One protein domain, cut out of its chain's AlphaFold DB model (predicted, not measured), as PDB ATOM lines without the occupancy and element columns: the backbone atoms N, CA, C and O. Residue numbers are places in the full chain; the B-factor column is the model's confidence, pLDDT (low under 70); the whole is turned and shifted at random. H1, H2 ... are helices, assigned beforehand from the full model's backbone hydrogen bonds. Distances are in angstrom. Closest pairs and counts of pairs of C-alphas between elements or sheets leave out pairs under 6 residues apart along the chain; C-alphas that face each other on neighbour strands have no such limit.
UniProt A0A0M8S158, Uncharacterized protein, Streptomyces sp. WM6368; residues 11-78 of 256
ATOM      1  N   ALA A  11     131.553 136.154 172.792       78.00
ATOM      2  CA  ALA A  11     131.931 136.353 174.194       78.00
ATOM      3  C   ALA A  11     133.453 136.493 174.362       78.00
ATOM      4  O   ALA A  11     133.904 137.466 174.964       78.00
ATOM      5  N   ALA A  12     134.222 135.596 173.737       75.31
ATOM      6  CA  ALA A  12     135.684 135.632 173.738       75.31
ATOM      7  C   ALA A  12     136.232 136.911 173.086       75.31
ATOM      8  O   ALA A  12     137.077 137.591 173.660       75.31
ATOM      9  N   MET A  13     135.688 137.300 171.927       81.44
ATOM     10  CA  MET A  13     136.071 138.544 171.253       81.44
ATOM     11  C   MET A  13     135.770 139.778 172.114       81.44
ATOM     12  O   MET A  13     136.591 140.682 172.204       81.44
ATOM     13  N   ARG A  14     134.609 139.830 172.773       81.00
ATOM     14  CA  ARG A  14     134.228 140.957 173.635       81.00
ATOM     15  C   ARG A  14     135.114 141.062 174.873       81.00
ATOM     16  O   ARG A  14     135.510 142.173 175.204       81.00
ATOM     17  N   ALA A  15     135.433 139.941 175.520       80.88
ATOM     18  CA  ALA A  15     136.370 139.914 176.641       80.88
ATOM     19  C   ALA A  15     137.760 140.403 176.201       80.88
ATOM     20  O   ALA A  15     138.298 141.338 176.782       80.88
ATOM     21  N   ALA A  16     138.271 139.876 175.086       79.44
ATOM     22  CA  ALA A  16     139.579 140.261 174.567       79.44
ATOM     23  C   ALA A  16     139.653 141.729 174.108       79.44
ATOM     24  O   ALA A  16     140.697 142.365 174.221       79.44
ATOM     25  N   LEU A  17     138.552 142.293 173.597       81.81
ATOM     26  CA  LEU A  17     138.471 143.722 173.278       81.81
ATOM     27  C   LEU A  17     138.373 144.605 174.531       81.81
ATOM     28  O   LEU A  17     138.832 145.743 174.487       81.81
ATOM     29  N   ALA A  18     137.784 144.108 175.624       82.38
ATOM     30  CA  ALA A  18     137.699 144.827 176.896       82.38
ATOM     31  C   ALA A  18     139.042 144.853 177.646       82.38
ATOM     32  O   ALA A  18     139.347 145.838 178.311       82.38
ATOM     33  N   GLU A  19     139.851 143.803 177.499       82.69
ATOM     34  CA  GLU A  19     141.197 143.685 178.083       82.69
ATOM     35  C   GLU A  19     142.301 144.305 177.207       82.69
ATOM     36  O   GLU A  19     143.480 144.277 177.565       82.69
ATOM     37  N   ALA A  20     141.950 144.863 176.042       80.00
ATOM     38  CA  ALA A  20     142.924 145.425 175.118       80.00
ATOM     39  C   ALA A  20     143.671 146.622 175.751       80.00
ATOM     40  O   ALA A  20     143.031 147.542 176.263       80.00
ATOM     41  N   PRO A  21     145.016 146.677 175.655       74.25
ATOM     42  CA  PRO A  21     145.825 147.704 176.320       74.25
ATOM     43  C   PRO A  21     145.587 149.126 175.790       74.25
ATOM     44  O   PRO A  21     145.898 150.094 176.477       74.25
ATOM     45  N   ASP A  22     145.016 149.268 174.588       82.81
ATOM     46  CA  ASP A  22     144.621 150.553 174.006       82.81
ATOM     47  C   ASP A  22     143.126 150.560 173.644       82.81
ATOM     48  O   ASP A  22     142.710 150.264 172.516       82.81
ATOM     49  N   ALA A  23     142.308 150.939 174.626       79.50
ATOM     50  CA  ALA A  23     140.867 151.098 174.464       79.50
ATOM     51  C   ALA A  23     140.496 152.168 173.416       79.50
ATOM     52  O   ALA A  23     139.449 152.068 172.772       79.50
ATOM     53  N   GLY A  24     141.351 153.178 173.205       82.44
ATOM     54  CA  GLY A  24     141.126 154.239 172.225       82.44
ATOM     55  C   GLY A  24     141.134 153.699 170.797       82.44
ATOM     56  O   GLY A  24     140.214 153.973 170.020       82.44
ATOM     57  N   THR A  25     142.117 152.858 170.473       83.56
ATOM     58  CA  THR A  25     142.213 152.191 169.166       83.56
ATOM     59  C   THR A  25     141.025 151.261 168.908       83.56
ATOM     60  O   THR A  25     140.445 151.293 167.818       83.56
ATOM     61  N   VAL A  26     140.600 150.486 169.912       83.56
ATOM     62  CA  VAL A  26     139.424 149.604 169.800       83.56
ATOM     63  C   VAL A  26     138.148 150.406 169.541       83.56
ATOM     64  O   VAL A  26     137.392 150.091 168.618       83.56
ATOM     65  N   LEU A  27     137.912 151.475 170.307       84.38
ATOM     66  CA  LEU A  27     136.731 152.325 170.139       84.38
ATOM     67  C   LEU A  27     136.731 153.050 168.792       84.38
ATOM     68  O   LEU A  27     135.682 153.145 168.149       84.38
ATOM     69  N   ASN A  28     137.889 153.530 168.338       88.12
ATOM     70  CA  ASN A  28     138.016 154.160 167.029       88.12
ATOM     71  C   ASN A  28     137.694 153.163 165.903       88.12
ATOM     72  O   ASN A  28     136.916 153.468 164.997       88.12
ATOM     73  N   TRP A  29     138.204 151.932 166.004       89.56
ATOM     74  CA  TRP A  29     137.883 150.865 165.059       89.56
ATOM     75  C   TRP A  29     136.383 150.538 165.042       89.56
ATOM     76  O   TRP A  29     135.779 150.530 163.966       89.56
ATOM     77  N   LEU A  30     135.763 150.343 166.213       85.75
ATOM     78  CA  LEU A  30     134.330 150.041 166.343       85.75
ATOM     79  C   LEU A  30     133.432 151.134 165.738       85.75
ATOM     80  O   LEU A  30     132.358 150.842 165.199       85.75
ATOM     81  N   ARG A  31     133.851 152.402 165.823       86.25
ATOM     82  CA  ARG A  31     133.090 153.543 165.296       86.25
ATOM     83  C   ARG A  31     133.305 153.747 163.797       86.25
ATOM     84  O   ARG A  31     132.325 153.916 163.073       86.25
ATOM     85  N   GLY A  32     134.555 153.733 163.335       84.44
ATOM     86  CA  GLY A  32     134.924 154.201 161.994       84.44
ATOM     87  C   GLY A  32     135.168 153.109 160.951       84.44
ATOM     88  O   GLY A  32     135.071 153.372 159.750       84.44
ATOM     89  N   SER A  33     135.477 151.876 161.362       89.06
ATOM     90  CA  SER A  33     135.909 150.850 160.413       89.06
ATOM     91  C   SER A  33     134.755 150.278 159.587       89.06
ATOM     92  O   SER A  33     133.669 149.972 160.085       89.06
ATOM     93  N   ARG A  34     135.019 150.038 158.295       87.12
ATOM     94  CA  ARG A  34     134.106 149.291 157.419       87.12
ATOM     95  C   ARG A  34     133.933 147.839 157.884       87.12
ATOM     96  O   ARG A  34     132.844 147.302 157.733       87.12
ATOM     97  N   SER A  35     134.957 147.227 158.488       87.25
ATOM     98  CA  SER A  35     134.855 145.865 159.034       87.25
ATOM     99  C   SER A  35     134.012 145.799 160.307       87.25
ATOM    100  O   SER A  35     133.272 144.838 160.479       87.25
ATOM    101  N   ALA A  36     134.044 146.837 161.149       88.25
ATOM    102  CA  ALA A  36     133.167 146.932 162.318       88.25
ATOM    103  C   ALA A  36     131.701 147.168 161.923       88.25
ATOM    104  O   ALA A  36     130.798 146.594 162.527       88.25
ATOM    105  N   ARG A  37     131.451 147.973 160.877       89.25
ATOM    106  CA  ARG A  37     130.111 148.096 160.277       89.25
ATOM    107  C   ARG A  37     129.609 146.762 159.737       89.25
ATOM    108  O   ARG A  37     128.557 146.328 160.169       89.25
ATOM    109  N   LEU A  38     130.415 146.081 158.920       87.94
ATOM    110  CA  LEU A  38     130.074 144.762 158.388       87.94
ATOM    111  C   LEU A  38     129.752 143.748 159.499       87.94
ATOM    112  O   LEU A  38     128.792 143.000 159.382       87.94
ATOM    113  N   LEU A  39     130.525 143.743 160.591       88.19
ATOM    114  CA  LEU A  39     130.243 142.887 161.743       88.19
ATOM    115  C   LEU A  39     128.885 143.214 162.378       88.19
ATOM    116  O   LEU A  39     128.119 142.298 162.658       88.19
ATOM    117  N   ARG A  40     128.570 144.500 162.584       87.00
ATOM    118  CA  ARG A  40     127.258 144.910 163.105       87.00
ATOM    119  C   ARG A  40     126.127 144.500 162.172       87.00
ATOM    120  O   ARG A  40     125.150 143.959 162.667       87.00
ATOM    121  N   ASP A  41     126.284 144.712 160.870       87.06
ATOM    122  CA  ASP A  41     125.263 144.383 159.873       87.06
ATOM    123  C   ASP A  41     124.973 142.872 159.852       87.06
ATOM    124  O   ASP A  41     123.816 142.464 159.827       87.06
ATOM    125  N   LEU A  42     126.012 142.033 159.954       85.31
ATOM    126  CA  LEU A  42     125.864 140.576 160.064       85.31
ATOM    127  C   LEU A  42     125.191 140.146 161.379       85.31
ATOM    128  O   LEU A  42     124.455 139.164 161.409       85.31
ATOM    129  N   MET A  43     125.440 140.869 162.475       83.31
ATOM    130  CA  MET A  43     124.800 140.593 163.764       83.31
ATOM    131  C   MET A  43     123.328 141.019 163.783       83.31
ATOM    132  O   MET A  43     122.502 140.321 164.366       83.31
ATOM    133  N   THR A  44     122.991 142.158 163.174       84.62
ATOM    134  CA  THR A  44     121.615 142.669 163.126       84.62
ATOM    135  C   THR A  44     120.753 141.910 162.127       84.62
ATOM    136  O   THR A  44     119.551 141.791 162.352       84.62
ATOM    137  N   SER A  45     121.345 141.344 161.069       77.69
ATOM    138  CA  SER A  45     120.634 140.486 160.115       77.69
ATOM    139  C   SER A  45     120.258 139.114 160.686       77.69
ATOM    140  O   SER A  45     119.554 138.357 160.023       77.69
ATOM    141  N   GLY A  46     120.724 138.772 161.896       68.44
ATOM    142  CA  GLY A  46     120.456 137.481 162.534       68.44
ATOM    143  C   GLY A  46     121.136 136.293 161.844       68.44
ATOM    144  O   GLY A  46     120.820 135.147 162.161       68.44
ATOM    145  N   CYS A  47     122.065 136.542 160.915       66.44
ATOM    146  CA  CYS A  47     122.831 135.482 160.271       66.44
ATOM    147  C   CYS A  47     123.825 134.887 161.273       66.44
ATOM    148  O   CYS A  47     124.498 135.612 162.011       66.44
ATOM    149  N   ALA A  48     123.954 133.559 161.290       69.25
ATOM    150  CA  ALA A  48     125.034 132.917 162.028       69.25
ATOM    151  C   ALA A  48     126.377 133.434 161.489       69.25
ATOM    152  O   ALA A  48     126.554 133.555 160.283       69.25
ATOM    153  N   LEU A  49     127.338 133.759 162.355       81.75
ATOM    154  CA  LEU A  49     128.658 134.169 161.881       81.75
ATOM    155  C   LEU A  49     129.352 132.951 161.269       81.75
ATOM    156  O   LEU A  49     129.824 132.075 161.988       81.75
ATOM    157  N   SER A  50     129.408 132.894 159.939       85.50
ATOM    158  CA  SER A  50     130.113 131.845 159.209       85.50
ATOM    159  C   SER A  50     131.033 132.418 158.131       85.50
ATOM    160  O   SER A  50     130.914 133.568 157.691       85.50
ATOM    161  N   HIS A  51     131.968 131.594 157.652       87.00
ATOM    162  CA  HIS A  51     132.799 131.970 156.508       87.00
ATOM    163  C   HIS A  51     131.979 132.236 155.242       87.00
ATOM    164  O   HIS A  51     132.409 133.053 154.422       87.00
ATOM    165  N   THR A  52     130.842 131.552 155.088       85.12
ATOM    166  CA  THR A  52     129.947 131.663 153.933       85.12
ATOM    167  C   THR A  52     129.227 133.005 153.928       85.12
ATOM    168  O   THR A  52     129.188 133.655 152.889       85.12
ATOM    169  N   ASP A  53     128.755 133.476 155.084       86.31
ATOM    170  CA  ASP A  53     128.077 134.775 155.194       86.31
ATOM    171  C   ASP A  53     129.039 135.928 154.900       86.31
ATOM    172  O   ASP A  53     128.722 136.851 154.151       86.31
ATOM    173  N   LEU A  54     130.283 135.821 155.377       86.94
ATOM    174  CA  LEU A  54     131.350 136.749 154.993       86.94
ATOM    175  C   LEU A  54     131.633 136.709 153.487       86.94
ATOM    176  O   LEU A  54     131.875 137.753 152.886       86.94
ATOM    177  N   ASP A  55     131.615 135.526 152.868       86.06
ATOM    178  CA  ASP A  55     131.826 135.377 151.426       86.06
ATOM    179  C   ASP A  55     130.677 135.984 150.601       86.06
ATOM    180  O   ASP A  55     130.946 136.555 149.542       86.06
ATOM    181  N   ALA A  56     129.436 135.918 151.092       86.62
ATOM    182  CA  ALA A  56     128.254 136.482 150.436       86.62
ATOM    183  C   ALA A  56     128.272 138.019 150.375       86.62
ATOM    184  O   ALA A  56     127.715 138.605 149.454       86.62
ATOM    185  N   THR A  57     128.976 138.679 151.298       85.12
ATOM    186  CA  THR A  57     129.093 140.153 151.337       85.12
ATOM    187  C   THR A  57     130.064 140.726 150.291       85.12
ATOM    188  O   THR A  57     130.254 141.941 150.176       85.12
ATOM    189  N   ILE A  58     130.750 139.861 149.533       85.62
ATOM    190  CA  ILE A  58     131.824 140.257 148.622       85.62
ATOM    191  C   ILE A  58     131.271 140.590 147.234       85.62
ATOM    192  O   ILE A  58     131.197 139.741 146.351       85.62
ATOM    193  N   GLU A  59     130.995 141.871 147.014       84.31
ATOM    194  CA  GLU A  59     130.587 142.406 145.703       84.31
ATOM    195  C   GLU A  59     131.750 142.997 144.882       84.31
ATOM    196  O   GLU A  59     131.658 143.168 143.669       84.31
ATOM    197  N   GLY A  60     132.887 143.304 145.516       84.25
ATOM    198  CA  GLY A  60     134.011 143.965 144.856       84.25
ATOM    199  C   GLY A  60     135.311 143.903 145.651       84.25
ATOM    200  O   GLY A  60     135.406 143.288 146.712       84.25
ATOM    201  N   ARG A  61     136.366 144.557 145.145       80.38
ATOM    202  CA  ARG A  61     137.703 144.512 145.773       80.38
ATOM    203  C   ARG A  61     137.698 145.077 147.197       80.38
ATOM    204  O   ARG A  61     138.334 144.506 148.080       80.38
ATOM    205  N   ALA A  62     137.002 146.191 147.417       82.88
ATOM    206  CA  ALA A  62     136.971 146.859 148.715       82.88
ATOM    207  C   ALA A  62     136.232 146.028 149.781       82.88
ATOM    208  O   ALA A  62     136.714 145.905 150.910       82.88
ATOM    209  N   THR A  63     135.100 145.418 149.422       86.19
ATOM    210  CA  THR A  63     134.347 144.520 150.310       86.19
ATOM    211  C   THR A  63     135.090 143.204 150.525       86.19
ATOM    212  O   THR A  63     135.178 142.761 151.662       86.19
ATOM    213  N   ALA A  64     135.784 142.668 149.512       84.00
ATOM    214  CA  ALA A  64     136.660 141.502 149.668       84.00
ATOM    215  C   ALA A  64     137.779 141.725 150.698       84.00
ATOM    216  O   ALA A  64     138.040 140.857 151.525       84.00
ATOM    217  N   MET A  65     138.452 142.882 150.659       83.81
ATOM    218  CA  MET A  65     139.488 143.217 151.645       83.81
ATOM    219  C   MET A  65     138.909 143.381 153.051       83.81
ATOM    220  O   MET A  65     139.537 142.978 154.026       83.81
ATOM    221  N   THR A  66     137.708 143.951 153.143       88.38
ATOM    222  CA  THR A  66     137.007 144.144 154.415       88.38
ATOM    223  C   THR A  66     136.594 142.803 155.025       88.38
ATOM    224  O   THR A  66     136.880 142.563 156.195       88.38
ATOM    225  N   ALA A  67     135.983 141.919 154.231       88.50
ATOM    226  CA  ALA A  67     135.574 140.583 154.650       88.50
ATOM    227  C   ALA A  67     136.781 139.714 155.037       88.50
ATOM    228  O   ALA A  67     136.723 139.007 156.036       88.50
ATOM    229  N   GLU A  68     137.898 139.810 154.305       86.38
ATOM    230  CA  GLU A  68     139.139 139.101 154.643       86.38
ATOM    231  C   GLU A  68     139.721 139.562 155.985       86.38
ATOM    232  O   GLU A  68     140.090 138.736 156.816       86.38
ATOM    233  N   TYR A  69     139.781 140.878 156.213       87.69
ATOM    234  CA  TYR A  69     140.252 141.425 157.484       87.69
ATOM    235  C   TYR A  69     139.348 140.991 158.642       87.69
ATOM    236  O   TYR A  69     139.841 140.521 159.665       87.69
ATOM    237  N   LEU A  70     138.026 141.109 158.468       89.56
ATOM    238  CA  LEU A  70     137.060 140.702 159.486       89.56
ATOM    239  C   LEU A  70     137.157 139.202 159.781       89.56
ATOM    240  O   LEU A  70     137.148 138.809 160.942       89.56
ATOM    241  N   ARG A  71     137.320 138.365 158.753       90.06
ATOM    242  CA  ARG A  71     137.532 136.926 158.917       90.06
ATOM    243  C   ARG A  71     138.779 136.622 159.735       90.06
ATOM    244  O   ARG A  71     138.698 135.842 160.673       90.06
ATOM    245  N   GLY A  72     139.906 137.255 159.405       86.50
ATOM    246  CA  GLY A  72     141.148 137.090 160.158       86.50
ATOM    247  C   GLY A  72     140.984 137.466 161.631       86.50
ATOM    248  O   GLY A  72     141.460 136.742 162.499       86.50
ATOM    249  N   LEU A  73     140.249 138.545 161.912       87.50
ATOM    250  CA  LEU A  73     139.933 138.975 163.274       87.50
ATOM    251  C   LEU A  73     139.062 137.949 164.017       87.50
ATOM    252  O   LEU A  73     139.377 137.571 165.140       87.50
ATOM    253  N   LEU A  74     137.993 137.465 163.380       87.88
ATOM    254  CA  LEU A  74     137.082 136.478 163.966       87.88
ATOM    255  C   LEU A  74     137.770 135.128 164.208       87.88
ATOM    256  O   LEU A  74     137.526 134.501 165.232       87.88
ATOM    257  N   THR A  75     138.663 134.701 163.315       88.12
ATOM    258  CA  THR A  75     139.483 133.502 163.528       88.12
ATOM    259  C   THR A  75     140.517 133.708 164.637       88.12
ATOM    260  O   THR A  75     140.720 132.809 165.448       88.12
ATOM    261  N   ALA A  76     141.141 134.888 164.731       84.88
ATOM    262  CA  ALA A  76     142.100 135.194 165.797       84.88
ATOM    263  C   ALA A  76     141.457 135.163 167.194       84.88
ATOM    264  O   ALA A  76     142.079 134.692 168.141       84.88
ATOM    265  N   TYR A  77     140.200 135.603 167.307       84.25
ATOM    266  CA  TYR A  77     139.417 135.522 168.543       84.25
ATOM    267  C   TYR A  77     138.625 134.214 168.699       84.25
ATOM    268  O   TYR A  77     137.737 134.153 169.548       84.25
ATOM    269  N   GLN A  78     138.919 133.188 167.891       81.69
ATOM    270  CA  GLN A  78     138.285 131.860 167.950       81.69
ATOM    271  C   GLN A  78     136.752 131.874 167.799       81.69
ATOM    272  O   GLN A  78     136.062 130.950 168.214       81.69
TER     273      GLN A  78
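Overview. This is residues 11 to 78 of the 256 residues of an uncharacterized protein of Streptomyces sp. WM6368 (UniProt A0A0M8S158). The long helix H5 crosses H3, and short H4 folds back beside H5 as a helical hairpin; together these three make the thicker end of an elongated domain. H2 turns off H3 at a corner, and H1 folds back from H2 toward the last turns of H5, so H1 and H2 form a thinly joined arm at the other end. The printed part has 68 residues with five named helices, H1 to H5 in chain order, and no named strand; the class is all helix. The whole is compact, with a radius of gyration of the C-alphas of 12.1 A and spans of 34 by 22 by 21 A.

Arrangement. H5, residues 61 to 76, touches H3, residues 34 to 44, with residues 66 to 70 alone. Their closest C-alphas, Ser 35 and Thr 66, are 5.4 A apart, and their lines are only just about perpendicular at 71 degrees. H4, residues 51 to 56, touches residues 64 to 71 of H5 alone, with the closest C-alphas, Leu 54 and Ala 67, 5.7 A apart; this hairpin has a shallow tilt of 16 degrees, opposite ways. H2, residues 23 to 32, touches H3 only at the corner, at Leu 30 and Ala 36, whose C-alphas are 5.2 A apart. H1, residues 11 to 18, is close to H5 but not clearly touching; the closest C-alphas, Met 13 and Leu 74, are 7.6 A apart. H2 and H5 are apart. In H1, H2, H3, H4 and H5 every O i to N i+4 pair is within hydrogen-bond range.

Along the chain. H5 is 22.5 A long, from C-alpha 61 at (137.703, 144.512, 145.773) to C-alpha 76 at (142.100, 135.194, 165.797). H3 measures 15.2 A, H2 14.2 A, H1 10.6 A and H4 8.8 A. H1 begins at C-alpha 11, (131.931, 136.353, 174.194).

Size, cuts and confidence. The two C-alphas farthest apart, of Pro 21 and Glu 59, are 34.6 A apart. The printed part has no cut, and no link is long. Residues 43 to 48 stand free, and residues 46 to 48 have pLDDT under 70.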